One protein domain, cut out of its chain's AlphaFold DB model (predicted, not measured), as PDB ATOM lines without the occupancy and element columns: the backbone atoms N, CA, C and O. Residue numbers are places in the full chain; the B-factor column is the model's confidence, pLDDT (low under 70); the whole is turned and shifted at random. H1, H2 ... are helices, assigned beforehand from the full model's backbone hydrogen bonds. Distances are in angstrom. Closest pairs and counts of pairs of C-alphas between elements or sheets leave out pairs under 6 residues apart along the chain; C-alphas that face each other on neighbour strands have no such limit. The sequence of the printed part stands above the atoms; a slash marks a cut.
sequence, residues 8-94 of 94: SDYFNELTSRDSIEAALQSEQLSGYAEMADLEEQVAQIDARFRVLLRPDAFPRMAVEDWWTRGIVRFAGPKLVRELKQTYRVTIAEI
ATOM      1  N   SER A   8     143.919 103.011 108.402       95.19
ATOM      2  CA  SER A   8     142.947 102.584 107.390       95.19
ATOM      3  C   SER A   8     142.762 103.641 106.306       95.19
ATOM      4  O   SER A   8     142.753 103.290 105.133       95.19
ATOM      5  N   ASP A   9     142.648 104.917 106.686       96.19
ATOM      6  CA  ASP A   9     142.501 106.013 105.720       96.19
ATOM      7  C   ASP A   9     143.752 106.111 104.838       96.19
ATOM      8  O   ASP A   9     143.649 106.136 103.614       96.19
ATOM      9  N   TYR A  10     144.936 106.055 105.456       95.00
ATOM     10  CA  TYR A  10     146.215 106.144 104.754       95.00
ATOM     11  C   TYR A  10     146.404 105.012 103.739       95.00
ATOM     12  O   TYR A  10     146.753 105.253 102.585       95.00
ATOM     13  N   PHE A  11     146.173 103.763 104.153       94.00
ATOM     14  CA  PHE A  11     146.319 102.622 103.250       94.00
ATOM     15  C   PHE A  11     145.233 102.600 102.180       94.00
ATOM     16  O   PHE A  11     145.521 102.224 101.049       94.00
ATOM     17  N   ASN A  12     144.016 103.050 102.495       94.19
ATOM     18  CA  ASN A  12     142.965 103.192 101.497       94.19
ATOM     19  C   ASN A  12     143.337 104.235 100.432       94.19
ATOM     20  O   ASN A  12     143.167 103.980  99.246       94.19
ATOM     21  N   GLU A  13     143.910 105.375 100.820       93.75
ATOM     22  CA  GLU A  13     144.413 106.366  99.859       93.75
ATOM     23  C   GLU A  13     145.545 105.807  98.988       93.75
ATOM     24  O   GLU A  13     145.564 106.055  97.782       93.75
ATOM     25  N   LEU A  14     146.442 104.989  99.552       93.69
ATOM     26  CA  LEU A  14     147.498 104.330  98.775       93.69
ATOM     27  C   LEU A  14     146.950 103.417  97.665       93.69
ATOM     28  O   LEU A  14     147.569 103.356  96.605       93.69
ATOM     29  N   THR A  15     145.771 102.800  97.836       92.12
ATOM     30  CA  THR A  15     145.151 101.974  96.773       92.12
ATOM     31  C   THR A  15     144.822 102.766  95.502       92.12
ATOM     32  O   THR A  15     144.732 102.204  94.408       92.12
ATOM     33  N   SER A  16     144.694 104.095  95.613       93.62
ATOM     34  CA  SER A  16     144.532 104.957  94.439       93.62
ATOM     35  C   SER A  16     145.784 104.932  93.564       93.62
ATOM     36  O   SER A  16     145.668 104.936  92.341       93.62
ATOM     37  N   ARG A  17     146.983 104.840  94.162       95.88
ATOM     38  CA  ARG A  17     148.228 104.738  93.391       95.88
ATOM     39  C   ARG A  17     148.374 103.385  92.699       95.88
ATOM     40  O   ARG A  17     148.865 103.373  91.573       95.88
ATOM     41  N   ASP A  18     147.885 102.300  93.303       95.00
ATOM     42  CA  ASP A  18     147.831 100.977  92.659       95.00
ATOM     43  C   ASP A  18     146.939 101.015  91.409       95.00
ATOM     44  O   ASP A  18     147.298 100.504  90.351       95.00
ATOM     45  N   SER A  19     145.787 101.684  91.509       95.25
ATOM     46  CA  SER A  19     144.855 101.843  90.386       95.25
ATOM     47  C   SER A  19     145.447 102.703  89.264       95.25
ATOM     48  O   SER A  19     145.252 102.402  88.087       95.25
ATOM     49  N   ILE A  20     146.197 103.751  89.621       96.06
ATOM     50  CA  ILE A  20     146.954 104.562  88.661       96.06
ATOM     51  C   ILE A  20     148.035 103.714  87.985       96.06
ATOM     52  O   ILE A  20     148.141 103.759  86.766       96.06
ATOM     53  N   GLU A  21     148.790 102.902  88.733       96.25
ATOM     54  CA  GLU A  21     149.821 102.031  88.149       96.25
ATOM     55  C   GLU A  21     149.213 101.056  87.139       96.25
ATOM     56  O   GLU A  21     149.706 100.931  86.023       96.25
ATOM     57  N   ALA A  22     148.096 100.423  87.499       95.38
ATOM     58  CA  ALA A  22     147.386  99.515  86.609       95.38
ATOM     59  C   ALA A  22     146.908 100.210  85.322       95.38
ATOM     60  O   ALA A  22     146.935  99.606  84.252       95.38
ATOM     61  N   ALA A  23     146.487 101.476  85.409       95.44
ATOM     62  CA  ALA A  23     146.118 102.261  84.236       95.44
ATOM     63  C   ALA A  23     147.336 102.583  83.354       95.44
ATOM     64  O   ALA A  23     147.256 102.413  82.139       95.44
ATOM     65  N   LEU A  24     148.460 102.986  83.955       95.06
ATOM     66  CA  LEU A  24     149.710 103.281  83.242       95.06
ATOM     67  C   LEU A  24     150.299 102.043  82.546       95.06
ATOM     68  O   LEU A  24     150.866 102.151  81.466       95.06
ATOM     69  N   GLN A  25     150.123 100.857  83.128       94.81
ATOM     70  CA  GLN A  25     150.596  99.593  82.555       94.81
ATOM     71  C   GLN A  25     149.595  98.936  81.589       94.81
ATOM     72  O   GLN A  25     149.866  97.867  81.040       94.81
ATOM     73  N   SER A  26     148.420  99.534  81.380       96.50
ATOM     74  CA  SER A  26     147.372  98.932  80.558       96.50
ATOM     75  C   SER A  26     147.688  99.046  79.067       96.50
ATOM     76  O   SER A  26     147.648 100.132  78.487       96.50
ATOM     77  N   GLU A  27     147.881  97.904  78.402       94.06
ATOM     78  CA  GLU A  27     148.015  97.845  76.938       94.06
ATOM     79  C   GLU A  27     146.814  98.483  76.226       94.06
ATOM     80  O   GLU A  27     146.977  99.155  75.208       94.06
ATOM     81  N   GLN A  28     145.610  98.336  76.790       95.12
ATOM     82  CA  GLN A  28     144.381  98.908  76.231       95.12
ATOM     83  C   GLN A  28     144.388 100.438  76.255       95.12
ATOM     84  O   GLN A  28     143.779 101.060  75.386       95.12
ATOM     85  N   LEU A  29     145.055 101.039  77.244       93.75
ATOM     86  CA  LEU A  29     145.130 102.491  77.394       93.75
ATOM     87  C   LEU A  29     146.366 103.090  76.708       93.75
ATOM     88  O   LEU A  29     146.343 104.261  76.349       93.75
ATOM     89  N   SER A  30     147.403 102.292  76.438       90.44
ATOM     90  CA  SER A  30     148.681 102.754  75.866       90.44
ATOM     91  C   SER A  30     148.578 103.539  74.546       90.44
ATOM     92  O   SER A  30     149.481 104.299  74.208       90.44
ATOM     93  N   GLY A  31     147.488 103.374  73.788       90.62
ATOM     94  CA  GLY A  31     147.262 104.071  72.517       90.62
ATOM     95  C   GLY A  31     146.647 105.472  72.630       90.62
ATOM     96  O   GLY A  31     146.547 106.159  71.614       90.62
ATOM     97  N   TYR A  32     146.209 105.894  73.820       94.56
ATOM     98  CA  TYR A  32     145.599 107.209  74.035       94.56
ATOM     99  C   TYR A  32     146.675 108.258  74.318       94.56
ATOM    100  O   TYR A  32     147.521 108.071  75.190       94.56
ATOM    101  N   ALA A  33     146.637 109.382  73.599       92.38
ATOM    102  CA  ALA A  33     147.634 110.446  73.741       92.38
ATOM    103  C   ALA A  33     147.631 111.059  75.153       92.38
ATOM    104  O   ALA A  33     148.677 111.447  75.664       92.38
ATOM    105  N   GLU A  34     146.469 111.069  75.806       94.44
ATOM    106  CA  GLU A  34     146.259 111.539  77.175       94.44
ATOM    107  C   GLU A  34     147.058 110.734  78.213       94.44
ATOM    108  O   GLU A  34     147.301 111.226  79.316       94.44
ATOM    109  N   MET A  35     147.498 109.514  77.876       96.19
ATOM    110  CA  MET A  35     148.333 108.718  78.775       96.19
ATOM    111  C   MET A  35     149.713 109.335  78.980       96.19
ATOM    112  O   MET A  35     150.224 109.264  80.092       96.19
ATOM    113  N   ALA A  36     150.284 110.004  77.973       94.25
ATOM    114  CA  ALA A  36     151.571 110.683  78.128       94.25
ATOM    115  C   ALA A  36     151.483 111.826  79.159       94.25
ATOM    116  O   ALA A  36     152.338 111.952  80.037       94.25
ATOM    117  N   ASP A  37     150.401 112.608  79.108       95.00
ATOM    118  CA  ASP A  37     150.148 113.686  80.069       95.00
ATOM    119  C   ASP A  37     149.885 113.138  81.481       95.00
ATOM    120  O   ASP A  37     150.268 113.757  82.481       95.00
ATOM    121  N   LEU A  38     149.219 111.981  81.585       95.94
ATOM    122  CA  LEU A  38     148.997 111.298  82.858       95.94
ATOM    123  C   LEU A  38     150.316 110.787  83.450       95.94
ATOM    124  O   LEU A  38     150.575 111.024  84.631       95.94
ATOM    125  N   GLU A  39     151.158 110.130  82.650       96.19
ATOM    126  CA  GLU A  39     152.481 109.646  83.059       96.19
ATOM    127  C   GLU A  39     153.350 110.782  83.606       96.19
ATOM    128  O   GLU A  39     153.929 110.652  84.689       96.19
ATOM    129  N   GLU A  40     153.399 111.922  82.910       96.81
ATOM    130  CA  GLU A  40     154.175 113.079  83.354       96.81
ATOM    131  C   GLU A  40     153.664 113.621  84.699       96.81
ATOM    132  O   GLU A  40     154.449 113.849  85.628       96.81
ATOM    133  N   GLN A  41     152.348 113.796  84.842       97.56
ATOM    134  CA  GLN A  41     151.750 114.290  86.085       97.56
ATOM    135  C   GLN A  41     151.993 113.337  87.257       97.56
ATOM    136  O   GLN A  41     152.360 113.780  88.352       97.56
ATOM    137  N   VAL A  42     151.825 112.032  87.032       97.31
ATOM    138  CA  VAL A  42     152.081 111.008  88.048       97.31
ATOM    139  C   VAL A  42     153.550 111.030  88.449       97.31
ATOM    140  O   VAL A  42     153.832 111.088  89.641       97.31
ATOM    141  N   ALA A  43     154.487 111.105  87.500       97.31
ATOM    142  CA  ALA A  43     155.916 111.176  87.800       97.31
ATOM    143  C   ALA A  43     156.281 112.397  88.670       97.31
ATOM    144  O   ALA A  43     157.055 112.281  89.627       97.31
ATOM    145  N   GLN A  44     155.698 113.567  88.389       97.81
ATOM    146  CA  GLN A  44     155.919 114.778  89.187       97.81
ATOM    147  C   GLN A  44     155.354 114.650  90.612       97.81
ATOM    148  O   GLN A  44     155.996 115.066  91.586       97.81
ATOM    149  N   ILE A  45     154.158 114.076  90.756       96.62
ATOM    150  CA  ILE A  45     153.526 113.845  92.062       96.62
ATOM    151  C   ILE A  45     154.297 112.783  92.849       96.62
ATOM    152  O   ILE A  45     154.596 113.002  94.024       96.62
ATOM    153  N   ASP A  46     154.688 111.688  92.204       97.00
ATOM    154  CA  ASP A  46     155.463 110.596  92.787       97.00
ATOM    155  C   ASP A  46     156.808 111.102  93.313       97.00
ATOM    156  O   ASP A  46     157.183 110.797  94.448       97.00
ATOM    157  N   ALA A  47     157.505 111.957  92.556       96.88
ATOM    158  CA  ALA A  47     158.747 112.582  93.005       96.88
ATOM    159  C   ALA A  47     158.549 113.390  94.298       96.88
ATOM    160  O   ALA A  47     159.341 113.277  95.240       96.88
ATOM    161  N   ARG A  48     157.463 114.170  94.387       95.75
ATOM    162  CA  ARG A  48     157.122 114.935  95.597       95.75
ATOM    163  C   ARG A  48     156.736 114.021  96.754       95.75
ATOM    164  O   ARG A  48     157.170 114.254  97.882       95.75
ATOM    165  N   PHE A  49     155.943 112.988  96.490       95.25
ATOM    166  CA  PHE A  49     155.472 112.061  97.510       95.25
ATOM    167  C   PHE A  49     156.623 111.245  98.101       95.25
ATOM    168  O   PHE A  49     156.748 111.141  99.322       95.25
ATOM    169  N   ARG A  50     157.544 110.763  97.262       95.25
ATOM    170  CA  ARG A  50     158.705 109.964  97.674       95.25
ATOM    171  C   ARG A  50     159.600 110.687  98.681       95.25
ATOM    172  O   ARG A  50     160.123 110.054  99.597       95.25
ATOM    173  N   VAL A  51     159.725 112.013  98.583       94.94
ATOM    174  CA  VAL A  51     160.473 112.838  99.555       94.94
ATOM    175  C   VAL A  51     159.811 112.848 100.942       94.94
ATOM    176  O   VAL A  51     160.505 112.971 101.954       94.94
ATOM    177  N   LEU A  52     158.488 112.681 101.013       94.38
ATOM    178  CA  LEU A  52     157.724 112.647 102.267       94.38
ATOM    179  C   LEU A  52     157.763 111.276 102.954       94.38
ATOM    180  O   LEU A  52     157.489 111.182 104.157       94.38
ATOM    181  N   LEU A  53     158.116 110.219 102.217       95.56
ATOM    182  CA  LEU A  53     158.167 108.859 102.735       95.56
ATOM    183  C   LEU A  53     159.485 108.563 103.453       95.56
ATOM    184  O   LEU A  53     160.580 108.982 103.063       95.56
ATOM    185  N   ARG A  54     159.387 107.784 104.526       95.38
ATOM    186  CA  ARG A  54     160.467 106.922 104.976       95.38
ATOM    187  C   ARG A  54     160.390 105.627 104.157       95.38
ATOM    188  O   ARG A  54     159.365 104.944 104.249       95.38
ATOM    189  N   PRO A  55     161.432 105.290 103.381       95.38
ATOM    190  CA  PRO A  55     161.455 104.053 102.608       95.38
ATOM    191  C   PRO A  55     161.564 102.827 103.526       95.38
ATOM    192  O   PRO A  55     161.903 102.951 104.703       95.38
ATOM    193  N   ASP A  56     161.267 101.651 102.969       94.62
ATOM    194  CA  ASP A  56     161.506 100.341 103.597       94.62
ATOM    195  C   ASP A  56     160.831 100.127 104.963       94.62
ATOM    196  O   ASP A  56     161.265  99.299 105.764       94.62
ATOM    197  N   ALA A  57     159.738 100.842 105.242       95.25
ATOM    198  CA  ALA A  57     158.949 100.625 106.453       95.25
ATOM    199  C   ALA A  57     158.245  99.259 106.440       95.25
ATOM    200  O   ALA A  57     158.030  98.665 107.497       95.25
ATOM    201  N   PHE A  58     157.940  98.754 105.242       95.56
ATOM    202  CA  PHE A  58     157.333  97.449 105.004       95.56
ATOM    203  C   PHE A  58     158.218  96.625 104.056       95.56
ATOM    204  O   PHE A  58     157.891  96.461 102.884       95.56
ATOM    205  N   PRO A  59     159.348  96.069 104.530       93.81
ATOM    206  CA  PRO A  59     160.380  95.479 103.666       93.81
ATOM    207  C   PRO A  59     159.945  94.209 102.919       93.81
ATOM    208  O   PRO A  59     160.667  93.739 102.043       93.81
ATOM    209  N   ARG A  60     158.787  93.639 103.278       93.75
ATOM    210  CA  ARG A  60     158.184  92.488 102.591       93.75
ATOM    211  C   ARG A  60     157.403  92.878 101.332       93.75
ATOM    212  O   ARG A  60     157.077  91.985 100.562       93.75
ATOM    213  N   MET A  61     157.099  94.163 101.142       92.88
ATOM    214  CA  MET A  61     156.474  94.666  99.917       92.88
ATOM    215  C   MET A  61     157.504  94.729  98.786       92.88
ATOM    216  O   MET A  61     158.699  94.927  99.045       92.88
ATOM    217  N   ALA A  62     157.038  94.570  97.547       92.88
ATOM    218  CA  ALA A  62     157.866  94.647  96.348       92.88
ATOM    219  C   ALA A  62     158.606  95.997  96.272       92.88
ATOM    220  O   ALA A  62     158.150  97.010  96.808       92.88
ATOM    221  N   VAL A  63     159.797  96.007  95.672       91.62
ATOM    222  CA  VAL A  63     160.606  97.236  95.541       91.62
ATOM    223  C   VAL A  63     159.982  98.175  94.507       91.62
ATOM    224  O   VAL A  63     160.067  99.396  94.631       91.62
ATOM    225  N   GLU A  64     159.340  97.571  93.521       91.38
ATOM    226  CA  GLU A  64     158.593  98.155  92.420       91.38
ATOM    227  C   GLU A  64     157.388  98.946  92.961       91.38
ATOM    228  O   GLU A  64     157.190 100.098  92.577       91.38
ATOM    229  N   ASP A  65     156.713  98.413  93.986       93.19
ATOM    230  CA  ASP A  65     155.584  99.046  94.687       93.19
ATOM    231  C   ASP A  65     156.058  99.975  95.819       93.19
ATOM    232  O   ASP A  65     155.604  99.918  96.970       93.19
ATOM    233  N   TRP A  66     157.027 100.840  95.521       94.88
ATOM    234  CA  TRP A  66     157.729 101.646  96.526       94.88
ATOM    235  C   TRP A  66     156.796 102.502  97.407       94.88
ATOM    236  O   TRP A  66     157.143 102.791  98.558       94.88
ATOM    237  N   TRP A  67     155.619 102.901  96.904       95.69
ATOM    238  CA  TRP A  67     154.627 103.683  97.655       95.69
ATOM    239  C   TRP A  67     153.955 102.874  98.772       95.69
ATOM    240  O   TRP A  67     153.667 103.441  99.826       95.69
ATOM    241  N   THR A  68     153.770 101.560  98.598       94.75
ATOM    242  CA  THR A  68     153.251 100.662  99.649       94.75
ATOM    243  C   THR A  68     154.354 100.174 100.588       94.75
ATOM    244  O   THR A  68     154.113  99.874 101.759       94.75
ATOM    245  N   ARG A  69     155.596 100.133 100.093       95.62
ATOM    246  CA  ARG A  69     156.790  99.786 100.872       95.62
ATOM    247  C   ARG A  69     157.199 100.888 101.858       95.62
ATOM    248  O   ARG A  69     157.810 100.600 102.895       95.62
ATOM    249  N   GLY A  70     156.899 102.145 101.536       95.75
ATOM    250  CA  GLY A  70     157.174 103.317 102.366       95.75
ATOM    251  C   GLY A  70     156.022 103.720 103.296       95.75
ATOM    252  O   GLY A  70     154.901 103.236 103.205       95.75
ATOM    253  N   ILE A  71     156.305 104.648 104.211       96.50
ATOM    254  CA  ILE A  71     155.301 105.292 105.077       96.50
ATOM    255  C   ILE A  71     155.663 106.762 105.268       96.50
ATOM    256  O   ILE A  71     156.847 107.097 105.285       96.50
ATOM    257  N   VAL A  72     154.690 107.656 105.435       95.88
ATOM    258  CA  VAL A  72     154.982 109.070 105.734       95.88
ATOM    259  C   VAL A  72     155.871 109.223 106.971       95.88
ATOM    260  O   VAL A  72     155.719 108.515 107.966       95.88
ATOM    261  N   ARG A  73     156.808 110.176 106.925       94.88
ATOM    262  CA  ARG A  73     157.720 110.460 108.053       94.88
ATOM    263  C   ARG A  73     157.014 111.091 109.254       94.88
ATOM    264  O   ARG A  73     157.458 110.886 110.382       94.88
ATOM    265  N   PHE A  74     155.946 111.844 108.993       95.31
ATOM    266  CA  PHE A  74     155.244 112.684 109.959       95.31
ATOM    267  C   PHE A  74     153.730 112.486 109.859       95.31
ATOM    268  O   PHE A  74     153.159 112.605 108.769       95.31
ATOM    269  N   ALA A  75     153.068 112.239 110.987       96.25
ATOM    270  CA  ALA A  75     151.620 112.076 111.043       96.25
ATOM    271  C   ALA A  75     151.033 112.511 112.388       96.25
ATOM    272  O   ALA A  75     151.754 112.701 113.358       96.25
ATOM    273  N   GLY A  76     149.712 112.655 112.450       96.50
ATOM    274  CA  GLY A  76     149.006 112.891 113.703       96.50
ATOM    275  C   GLY A  76     149.014 111.663 114.629       96.50
ATOM    276  O   GLY A  76     149.272 110.537 114.183       96.50
ATOM    277  N   PRO A  77     148.642 111.849 115.910       96.25
ATOM    278  CA  PRO A  77     148.747 110.826 116.956       96.25
ATOM    279  C   PRO A  77     148.038 109.511 116.623       96.25
ATOM    280  O   PRO A  77     148.480 108.435 117.029       96.25
ATOM    281  N   LYS A  78     146.924 109.575 115.880       96.44
ATOM    282  CA  LYS A  78     146.132 108.394 115.518       96.44
ATOM    283  C   LYS A  78     146.943 107.424 114.651       96.44
ATOM    284  O   LYS A  78     147.114 106.273 115.051       96.44
ATOM    285  N   LEU A  79     147.490 107.901 113.530       96.88
ATOM    286  CA  LEU A  79     148.300 107.076 112.633       96.88
ATOM    287  C   LEU A  79     149.584 106.591 113.321       96.88
ATOM    288  O   LEU A  79     149.916 105.413 113.221       96.88
ATOM    289  N   VAL A  80     150.271 107.461 114.074       97.38
ATOM    290  CA  VAL A  80     151.490 107.100 114.828       97.38
ATOM    291  C   VAL A  80     151.227 105.915 115.761       97.38
ATOM    292  O   VAL A  80     151.975 104.932 115.767       97.38
ATOM    293  N   ARG A  81     150.140 105.983 116.540       97.75
ATOM    294  CA  ARG A  81     149.752 104.929 117.481       97.75
ATOM    295  C   ARG A  81     149.405 103.625 116.765       97.75
ATOM    296  O   ARG A  81     149.889 102.571 117.175       97.75
ATOM    297  N   GLU A  82     148.593 103.690 115.715       97.75
ATOM    298  CA  GLU A  82     148.138 102.510 114.967       97.75
ATOM    299  C   GLU A  82     149.301 101.808 114.245       97.75
ATOM    300  O   GLU A  82     149.431 100.587 114.334       97.75
ATOM    301  N   LEU A  83     150.223 102.564 113.634       96.88
ATOM    302  CA  LEU A  83     151.442 102.013 113.031       96.88
ATOM    303  C   LEU A  83     152.315 101.282 114.055       96.88
ATOM    304  O   LEU A  83     152.790 100.172 113.795       96.88
ATOM    305  N   LYS A  84     152.483 101.857 115.250       97.31
ATOM    306  CA  LYS A  84     153.290 101.248 116.314       97.31
ATOM    307  C   LYS A  84     152.641  99.985 116.887       97.31
ATOM    308  O   LYS A  84     153.342  99.010 117.167       97.31
ATOM    309  N   GLN A  85     151.327 100.003 117.102       97.25
ATOM    310  CA  GLN A  85     150.600  98.897 117.730       97.25
ATOM    311  C   GLN A  85     150.406  97.718 116.777       97.25
ATOM    312  O   GLN A  85     150.725  96.589 117.148       97.25
ATOM    313  N   THR A  86     149.939  97.992 115.560       96.06
ATOM    314  CA  THR A  86     149.540  96.963 114.596       96.06
ATOM    315  C   THR A  86     150.717  96.494 113.750       96.06
ATOM    316  O   THR A  86     150.903  95.297 113.556       96.06
ATOM    317  N   TYR A  87     151.554  97.427 113.290       93.50
ATOM    318  CA  TYR A  87     152.592  97.144 112.296       93.50
ATOM    319  C   TYR A  87     154.015  97.169 112.865       93.50
ATOM    320  O   TYR A  87     154.963  96.846 112.158       93.50
ATOM    321  N   ARG A  88     154.184  97.540 114.144       96.06
ATOM    322  CA  ARG A  88     155.493  97.745 114.802       96.06
ATOM    323  C   ARG A  88     156.375  98.786 114.097       96.06
ATOM    324  O   ARG A  88     157.590  98.807 114.280       96.06
ATOM    325  N   VAL A  89     155.753  99.700 113.355       95.94
ATOM    326  CA  VAL A  89     156.403 100.785 112.619       95.94
ATOM    327  C   VAL A  89     156.323 102.065 113.453       95.94
ATOM    328  O   VAL A  89     155.247 102.471 113.874       95.94
ATOM    329  N   THR A  90     157.458 102.723 113.696       95.19
ATOM    330  CA  THR A  90     157.500 103.999 114.445       95.19
ATOM    331  C   THR A  90     157.739 105.158 113.490       95.19
ATOM    332  O   THR A  90     158.672 105.070 112.705       95.19
ATOM    333  N   ILE A  91     156.950 106.230 113.544       95.06
ATOM    334  CA  ILE A  91     157.142 107.475 112.770       95.06
ATOM    335  C   ILE A  91     157.023 108.690 113.705       95.06
ATOM    336  O   ILE A  91     156.669 108.514 114.871       95.06
ATOM    337  N   ALA A  92     157.338 109.898 113.229       95.25
ATOM    338  CA  ALA A  92     157.257 111.104 114.050       95.25
ATOM    339  C   ALA A  92     155.817 111.641 114.134       95.25
ATOM    340  O   ALA A  92     155.095 111.678 113.135       95.25
ATOM    341  N   GLU A  93     155.423 112.074 115.330       94.44
ATOM    342  CA  GLU A  93     154.158 112.774 115.569       94.44
ATOM    343  C   GLU A  93     154.307 114.279 115.293       94.44
ATOM    344  O   GLU A  93     155.386 114.836 115.513       94.44
ATOM    345  N   ILE A  94     153.240 114.921 114.802       91.44
ATOM    346  CA  ILE A  94     153.144 116.377 114.581       91.44
ATOM    347  C   ILE A  94     152.009 117.032 115.357       91.44
ATOM    348  O   ILE A  94     150.980 116.357 115.591       91.44
TER     349      ILE A  94
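AT A GLANCE: This is residues 8 to 94 of the 94 residues of an uncharacterized protein of Kribbella sandramycini (UniProt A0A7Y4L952). Two long helices, H1 and H2, run opposite ways as the arms of a narrow V, near each other where H1 ends and opening toward the other end. H3 and the long link before it sit at the mouth of the V, and H4 lies crosswise beyond that mouth, while residues 27 to 34 stick out at the closed end. The printed part has 87 residues with four named helices, in the order H1, H2, H3, H4, and no named strand; 50 residues are in named elements and the class is all helix. The whole is loose and elongated, with a radius of gyration of the C-alphas of 14.9 A and spans of 45 by 23 by 20 A.

IN THESE COORDINATES: H1 holds residues 8 to 24 and measures 25.1 A from first to last C-alpha, beginning at C-alpha 8 (142.947, 102.584, 107.390). H2, the longest helix, holds residues 34 to 52 and measures 27.6 A, from C-alpha 34 at (146.259, 111.539, 77.175). H3 is short, residues 66 to 69, 4.8 A. H4 holds residues 77 to 86 and measures 14.1 A, ending at C-alpha 86 (149.540, 96.963, 114.596).

HOW THE PARTS SIT: H1 and H2 are close but not clearly touching; their closest C-alphas, those of Leu 24 and Glu 39, are 6.9 A apart. They run opposite ways at a steep tilt of 36 degrees, only just past shallow. H1, with residues 14 to 17 alone, only just touches H3, with 3 pairs of C-alphas within 8 A; the closest are those of Leu 14 and Thr 68, at 6.9 A. H2 and H3 are close but not clearly touching, with the closest C-alphas, those of Arg 50 and Trp 67, 7.5 A apart. H4 is apart from H2 and H3, and only just apart from H1, with closest C-alphas at 8.2 A. Every O i to N i+4 pair is within hydrogen-bond range in H4, against 11 of 13 in H1 and 13 of 15 in H2; H3 is too short for such a pair. Residues 53 to 54 pair antiparallel with residues 71 to 72, and residues 74 to 75 pair parallel with residues 92 to 93.

THE WHOLE: The two C-alphas farthest apart, those of Gly 31 and Gln 85, are 45.6 A apart. The link from H2 to H3, residues 53 to 65, is long; the links from H1 to H2 and from H3 to H4 are short. Residues 27 to 34, of which 34 belongs to H2, stand free. The printed part has no cut and ends at residue 94, the chain's last. The mean pLDDT of the printed part is 95.2, and no printed residue is under 70.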